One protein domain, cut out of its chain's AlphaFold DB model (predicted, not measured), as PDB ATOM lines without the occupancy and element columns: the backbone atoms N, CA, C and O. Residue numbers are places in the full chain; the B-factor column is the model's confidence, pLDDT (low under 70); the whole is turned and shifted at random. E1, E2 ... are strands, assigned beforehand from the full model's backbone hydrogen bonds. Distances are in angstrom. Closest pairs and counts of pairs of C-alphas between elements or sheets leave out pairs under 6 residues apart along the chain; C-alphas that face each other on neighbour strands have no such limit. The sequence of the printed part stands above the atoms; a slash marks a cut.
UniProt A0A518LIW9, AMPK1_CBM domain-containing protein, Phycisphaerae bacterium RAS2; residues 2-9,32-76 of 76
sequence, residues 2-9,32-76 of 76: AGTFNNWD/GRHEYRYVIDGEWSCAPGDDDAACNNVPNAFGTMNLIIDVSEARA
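This is residues 2 to 9 and 32 to 76 of the 76 residues of the protein "AMPK1_CBM domain-containing protein" of Phycisphaerae bacterium RAS2 (UniProt A0A518LIW9). One antiparallel sheet, curled like part of a barrel, has the long strands E1 and E4 side by side in its middle and short E2 and E3 at its edges. Fifty-three residues are printed, under half in named elements: four strands, E1 to E4 along the chain, in sheet order E2, E1, E4, E3, class all strand. The whole is only just loose, close to compact, with a radius of gyration of the C-alphas of 12.2 A, spanning 39 by 23 by 21 A.

Residues 2 to 3 pair antiparallel with residues 36 to 37 of E1, residues 32 to 40. E1 and E2, residues 43 to 45, form a hairpin; N 38 and O 45, 2.8 A apart, are within hydrogen-bond range. E1 is antiparallel to E4, residues 65 to 71, with N 34 and O 69 at 2.9 A. E3, residues 57 to 59, and E4 form a hairpin, with N 66 and O 58 at 2.9 A.

E1 starts at C-alpha 32 (143.459, 181.664, 173.037) and measures 25.5 A, E2 6.3 A, E3 6.7 A; E4, 19.2 A, ends at C-alpha 71 (141.977, 178.507, 169.214).

Residues 10 to 31 are not printed; C-alphas 9 and 32 are 19.5 A apart. The E2 to E3 link is long. Residues 49 to 56 and 74 to 76 have pLDDT under 70.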
ATOM      1  N   ALA A   2     152.395 167.270 175.152       94.31
ATOM      2  CA  ALA A   2     152.406 168.197 176.282       94.31
ATOM      3  C   ALA A   2     152.345 169.655 175.820       94.31
ATOM      4  O   ALA A   2     152.856 169.994 174.753       94.31
ATOM      5  N   GLY A   3     151.730 170.510 176.626       94.56
ATOM      6  CA  GLY A   3     151.601 171.924 176.327       94.56
ATOM      7  C   GLY A   3     151.088 172.744 177.499       94.56
ATOM      8  O   GLY A   3     150.850 172.255 178.602       94.56
ATOM      9  N   THR A   4     150.886 174.027 177.236       95.44
ATOM     10  CA  THR A   4     150.354 175.001 178.206       95.44
ATOM     11  C   THR A   4     149.031 174.566 178.846       95.44
ATOM     12  O   THR A   4     148.823 174.802 180.031       95.44
ATOM     13  N   PHE A   5     148.174 173.860 178.105       94.62
ATOM     14  CA  PHE A   5     146.874 173.362 178.570       94.62
ATOM     15  C   PHE A   5     146.947 172.194 179.567       94.62
ATOM     16  O   PHE A   5     145.948 171.894 180.216       94.62
ATOM     17  N   ASN A   6     148.096 171.524 179.702       95.44
ATOM     18  CA  ASN A   6     148.282 170.411 180.638       95.44
ATOM     19  C   ASN A   6     149.542 170.558 181.502       95.44
ATOM     20  O   ASN A   6     150.100 169.568 181.969       95.44
ATOM     21  N   ASN A   7     149.995 171.797 181.713       95.88
ATOM     22  CA  ASN A   7     151.206 172.114 182.474       95.88
ATOM     23  C   ASN A   7     152.460 171.373 181.984       95.88
ATOM     24  O   ASN A   7     153.343 171.068 182.783       95.88
ATOM     25  N   TRP A   8     152.545 171.093 180.681       94.88
ATOM     26  CA  TRP A   8     153.651 170.347 180.076       94.88
ATOM     27  C   TRP A   8     153.843 168.925 180.632       94.88
ATOM     28  O   TRP A   8     154.924 168.353 180.490       94.88
ATOM     29  N   ASP A   9     152.800 168.320 181.208       95.62
ATOM     30  CA  ASP A   9     152.820 166.911 181.602       95.62
ATOM     31  C   ASP A   9     152.634 166.012 180.370       95.62
ATOM     32  O   ASP A   9     151.561 165.952 179.758       95.62
ATOM     33  N   GLY A  32     142.151 181.119 172.718       94.38
ATOM     34  CA  GLY A  32     143.459 181.664 173.037       94.38
ATOM     35  C   GLY A  32     144.595 180.923 172.349       94.38
ATOM     36  O   GLY A  32     144.399 179.946 171.623       94.38
ATOM     37  N   ARG A  33     145.802 181.427 172.596       93.94
ATOM     38  CA  ARG A  33     147.042 180.850 172.097       93.94
ATOM     39  C   ARG A  33     147.547 179.784 173.061       93.94
ATOM     40  O   ARG A  33     147.805 180.091 174.223       93.94
ATOM     41  N   HIS A  34     147.768 178.577 172.554       93.88
ATOM     42  CA  HIS A  34     148.333 177.466 173.315       93.88
ATOM     43  C   HIS A  34     149.633 176.996 172.681       93.88
ATOM     44  O   HIS A  34     149.695 176.735 171.480       93.88
ATOM     45  N   GLU A  35     150.670 176.863 173.500       94.06
ATOM     46  CA  GLU A  35     151.935 176.264 173.075       94.06
ATOM     47  C   GLU A  35     151.978 174.779 173.419       94.06
ATOM     48  O   GLU A  35     151.475 174.382 174.476       94.06
ATOM     49  N   TYR A  36     152.572 173.971 172.539       92.69
ATOM     50  CA  TYR A  36     152.665 172.521 172.710       92.69
ATOM     51  C   TYR A  36     153.856 171.892 171.970       92.69
ATOM     52  O   TYR A  36     154.468 172.506 171.095       92.69
ATOM     53  N   ARG A  37     154.166 170.638 172.315       91.12
ATOM     54  CA  ARG A  37     155.053 169.725 171.573       91.12
ATOM     55  C   ARG A  37     154.529 168.287 171.636       91.12
ATOM     56  O   ARG A  37     153.790 167.903 172.553       91.12
ATOM     57  N   TYR A  38     154.926 167.476 170.662       91.38
ATOM     58  CA  TYR A  38     154.739 166.030 170.716       91.38
ATOM     59  C   TYR A  38     155.800 165.398 171.615       91.38
ATOM     60  O   TYR A  38     156.902 165.920 171.779       91.38
ATOM     61  N   VAL A  39     155.435 164.265 172.204       91.62
ATOM     62  CA  VAL A  39     156.347 163.403 172.954       91.62
ATOM     63  C   VAL A  39     156.179 162.018 172.355       91.62
ATOM     64  O   VAL A  39     155.111 161.423 172.507       91.62
ATOM     65  N   ILE A  40     157.178 161.573 171.599       90.12
ATOM     66  CA  ILE A  40     157.174 160.315 170.848       90.12
ATOM     67  C   ILE A  40     158.239 159.435 171.487       90.12
ATOM     68  O   ILE A  40     159.402 159.817 171.525       90.12
ATOM     69  N   ASP A  41     157.828 158.307 172.062       89.38
ATOM     70  CA  ASP A  41     158.726 157.375 172.758       89.38
ATOM     71  C   ASP A  41     159.612 158.036 173.838       89.38
ATOM     72  O   ASP A  41     160.738 157.620 174.093       89.38
ATOM     73  N   GLY A  42     159.082 159.071 174.500       89.19
ATOM     74  CA  GLY A  42     159.781 159.835 175.541       89.19
ATOM     75  C   GLY A  42     160.597 161.024 175.028       89.19
ATOM     76  O   GLY A  42     161.000 161.863 175.831       89.19
ATOM     77  N   GLU A  43     160.766 161.153 173.714       89.75
ATOM     78  CA  GLU A  43     161.525 162.230 173.087       89.75
ATOM     79  C   GLU A  43     160.615 163.381 172.649       89.75
ATOM     80  O   GLU A  43     159.538 163.184 172.076       89.75
ATOM     81  N   TRP A  44     161.054 164.611 172.917       88.94
ATOM     82  CA  TRP A  44     160.335 165.816 172.508       88.94
ATOM     83  C   TRP A  44     160.507 166.048 171.012       88.94
ATOM     84  O   TRP A  44     161.625 166.106 170.511       88.94
ATOM     85  N   SER A  45     159.393 166.229 170.308       87.62
ATOM     86  CA  SER A  45     159.385 166.399 168.858       87.62
ATOM     87  C   SER A  45     158.295 167.376 168.416       87.62
ATOM     88  O   SER A  45     157.280 167.561 169.091       87.62
ATOM     89  N   CYS A  46     158.498 168.033 167.278       84.12
ATOM     90  CA  CYS A  46     157.488 168.889 166.662       84.12
ATOM     91  C   CYS A  46     156.620 168.196 165.614       84.12
ATOM     92  O   CYS A  46     155.554 168.710 165.288       84.12
ATOM     93  N   ALA A  47     157.044 167.058 165.078       77.75
ATOM     94  CA  ALA A  47     156.235 166.255 164.175       77.75
ATOM     95  C   ALA A  47     156.828 164.845 164.069       77.75
ATOM     96  O   ALA A  47     158.028 164.664 164.287       77.75
ATOM     97  N   PRO A  48     156.022 163.833 163.713       72.50
ATOM     98  CA  PRO A  48     156.543 162.497 163.459       72.50
ATOM     99  C   PRO A  48     157.631 162.521 162.372       72.50
ATOM    100  O   PRO A  48     157.344 162.831 161.220       72.50
ATOM    101  N   GLY A  49     158.865 162.166 162.739       69.81
ATOM    102  CA  GLY A  49     159.980 162.020 161.796       69.81
ATOM    103  C   GLY A  49     160.715 163.305 161.395       69.81
ATOM    104  O   GLY A  49     161.582 163.210 160.530       69.81
ATOM    105  N   ASP A  50     160.416 164.456 162.008       65.19
ATOM    106  CA  ASP A  50     161.085 165.731 161.699       65.19
ATOM    107  C   ASP A  50     162.249 166.064 162.645       65.19
ATOM    108  O   ASP A  50     162.238 165.772 163.843       65.19
ATOM    109  N   ASP A  51     163.216 166.782 162.087       60.62
ATOM    110  CA  ASP A  51     164.400 167.377 162.695       60.62
ATOM    111  C   ASP A  51     164.166 168.853 163.082       60.62
ATOM    112  O   ASP A  51     164.891 169.739 162.648       60.62
ATOM    113  N   ASP A  52     163.134 169.133 163.895       62.34
ATOM    114  CA  ASP A  52     162.822 170.420 164.578       62.34
ATOM    115  C   ASP A  52     162.770 171.721 163.714       62.34
ATOM    116  O   ASP A  52     162.408 172.792 164.207       62.34
ATOM    117  N   ALA A  53     163.072 171.678 162.415       60.53
ATOM    118  CA  ALA A  53     163.163 172.850 161.542       60.53
ATOM    119  C   ALA A  53     161.801 173.305 160.984       60.53
ATOM    120  O   ALA A  53     161.648 174.464 160.599       60.53
ATOM    121  N   ALA A  54     160.804 172.413 160.960       60.09
ATOM    122  CA  ALA A  54     159.476 172.647 160.378       60.09
ATOM    123  C   ALA A  54     158.421 173.162 161.380       60.09
ATOM    124  O   ALA A  54     157.259 173.374 161.031       60.09
ATOM    125  N   CYS A  55     158.802 173.356 162.640       68.25
ATOM    126  CA  CYS A  55     157.887 173.742 163.704       68.25
ATOM    127  C   CYS A  55     157.354 175.194 163.503       68.25
ATOM    128  O   CYS A  55     158.108 176.118 163.190       68.25
ATOM    129  N   ASN A  56     156.048 175.428 163.697       68.06
ATOM    130  CA  ASN A  56     155.436 176.768 163.671       68.06
ATOM    131  C   ASN A  56     155.772 177.506 164.987       68.06
ATOM    132  O   ASN A  56     155.092 177.326 165.998       68.06
ATOM    133  N   ASN A  57     156.893 178.235 164.983       73.62
ATOM    134  CA  ASN A  57     157.770 178.344 166.154       73.62
ATOM    135  C   ASN A  57     157.594 179.534 167.096       73.62
ATOM    136  O   ASN A  57     157.412 180.678 166.678       73.62
ATOM    137  N   VAL A  58     157.831 179.248 168.382       87.94
ATOM    138  CA  VAL A  58     158.093 180.217 169.460       87.94
ATOM    139  C   VAL A  58     159.302 179.745 170.265       87.94
ATOM    140  O   VAL A  58     159.313 178.581 170.672       87.94
ATOM    141  N   PRO A  59     160.291 180.615 170.547       90.50
ATOM    142  CA  PRO A  59     161.407 180.264 171.419       90.50
ATOM    143  C   PRO A  59     160.928 179.897 172.825       90.50
ATOM    144  O   PRO A  59     160.176 180.655 173.439       90.50
ATOM    145  N   ASN A  60     161.402 178.771 173.357       86.81
ATOM    146  CA  ASN A  60     161.160 178.382 174.745       86.81
ATOM    147  C   ASN A  60     162.412 178.582 175.620       86.81
ATOM    148  O   ASN A  60     163.510 178.867 175.138       86.81
ATOM    149  N   ALA A  61     162.254 178.415 176.935       89.00
ATOM    150  CA  ALA A  61     163.327 178.626 177.910       89.00
ATOM    151  C   ALA A  61     164.490 177.613 177.811       89.00
ATOM    152  O   ALA A  61     165.515 177.801 178.461       89.00
ATOM    153  N   PHE A  62     164.348 176.557 177.006       87.06
ATOM    154  CA  PHE A  62     165.338 175.490 176.846       87.06
ATOM    155  C   PHE A  62     166.188 175.651 175.579       87.06
ATOM    156  O   PHE A  62     166.921 174.738 175.213       87.06
ATOM    157  N   GLY A  63     166.083 176.792 174.887       85.81
ATOM    158  CA  GLY A  63     166.814 177.032 173.639       85.81
ATOM    159  C   GLY A  63     166.306 176.197 172.461       85.81
ATOM    160  O   GLY A  63     166.993 176.093 171.449       85.81
ATOM    161  N   THR A  64     165.112 175.614 172.593       85.31
ATOM    162  CA  THR A  64     164.385 174.929 171.516       85.31
ATOM    163  C   THR A  64     163.115 175.713 171.190       85.31
ATOM    164  O   THR A  64     162.926 176.836 171.671       85.31
ATOM    165  N   MET A  65     162.243 175.145 170.360       87.88
ATOM    166  CA  MET A  65     161.019 175.806 169.931       87.88
ATOM    167  C   MET A  65     159.772 175.008 170.311       87.88
ATOM    168  O   MET A  65     159.802 173.780 170.397       87.88
ATOM    169  N   ASN A  66     158.671 175.726 170.526       90.25
ATOM    170  CA  ASN A  66     157.335 175.165 170.710       90.25
ATOM    171  C   ASN A  66     156.476 175.390 169.463       90.25
ATOM    172  O   ASN A  66     156.653 176.387 168.760       90.25
ATOM    173  N   LEU A  67     155.497 174.508 169.249       90.56
ATOM    174  CA  LEU A  67     154.406 174.725 168.301       90.56
ATOM    175  C   LEU A  67     153.346 175.634 168.924       90.56
ATOM    176  O   LEU A  67     153.136 175.601 170.138       90.56
ATOM    177  N   ILE A  68     152.639 176.388 168.083       91.50
ATOM    178  CA  ILE A  68     151.464 177.171 168.477       91.50
ATOM    179  C   ILE A  68     150.203 176.594 167.847       91.50
ATOM    180  O   ILE A  68     150.176 176.291 166.654       91.50
ATOM    181  N   ILE A  69     149.130 176.543 168.635       89.88
ATOM    182  CA  ILE A  69     147.761 176.491 168.132       89.88
ATOM    183  C   ILE A  69     146.970 177.690 168.667       89.88
ATOM    184  O   ILE A  69     146.891 177.911 169.876       89.88
ATOM    185  N   ASP A  70     146.395 178.473 167.755       92.31
ATOM    186  CA  ASP A  70     145.474 179.559 168.087       92.31
ATOM    187  C   ASP A  70     144.038 179.045 167.982       92.31
ATOM    188  O   ASP A  70     143.530 178.753 166.896       92.31
ATOM    189  N   VAL A  71     143.376 178.921 169.129       92.69
ATOM    190  CA  VAL A  71     141.977 178.507 169.214       92.69
ATOM    191  C   VAL A  71     141.117 179.763 169.191       92.69
ATOM    192  O   VAL A  71     141.172 180.588 170.102       92.69
ATOM    193  N   SER A  72     140.330 179.927 168.132       89.81
ATOM    194  CA  SER A  72     139.311 180.980 168.066       89.81
ATOM    195  C   SER A  72     137.997 180.488 168.661       89.81
ATOM    196  O   SER A  72     137.745 179.283 168.703       89.81
ATOM    197  N   GLU A  73     137.150 181.410 169.121       78.38
ATOM    198  CA  GLU A  73     135.781 181.044 169.485       78.38
ATOM    199  C   GLU A  73     135.089 180.388 168.287       78.38
ATOM    200  O   GLU A  73     135.213 180.852 167.146       78.38
ATOM    201  N   ALA A  74     134.337 179.318 168.548       65.00
ATOM    202  CA  ALA A  74     133.459 178.756 167.541       65.00
ATOM    203  C   ALA A  74     132.474 179.851 167.108       65.00
ATOM    204  O   ALA A  74     131.758 180.414 167.935       65.00
ATOM    205  N   ARG A  75     132.458 180.188 165.813       54.44
ATOM    206  CA  ARG A  75     131.445 181.103 165.281       54.44
ATOM    207  C   ARG A  75     130.068 180.470 165.509       54.44
ATOM    208  O   ARG A  75     129.849 179.347 165.058       54.44
ATOM    209  N   ALA A  76     129.209 181.186 166.235       51.72
ATOM    210  CA  ALA A  76     127.800 180.850 166.432       51.72
ATOM    211  C   ALA A  76     127.009 180.899 165.116       51.72
ATOM    212  O   ALA A  76     127.391 181.696 164.225       51.72
TER     213      ALA A  76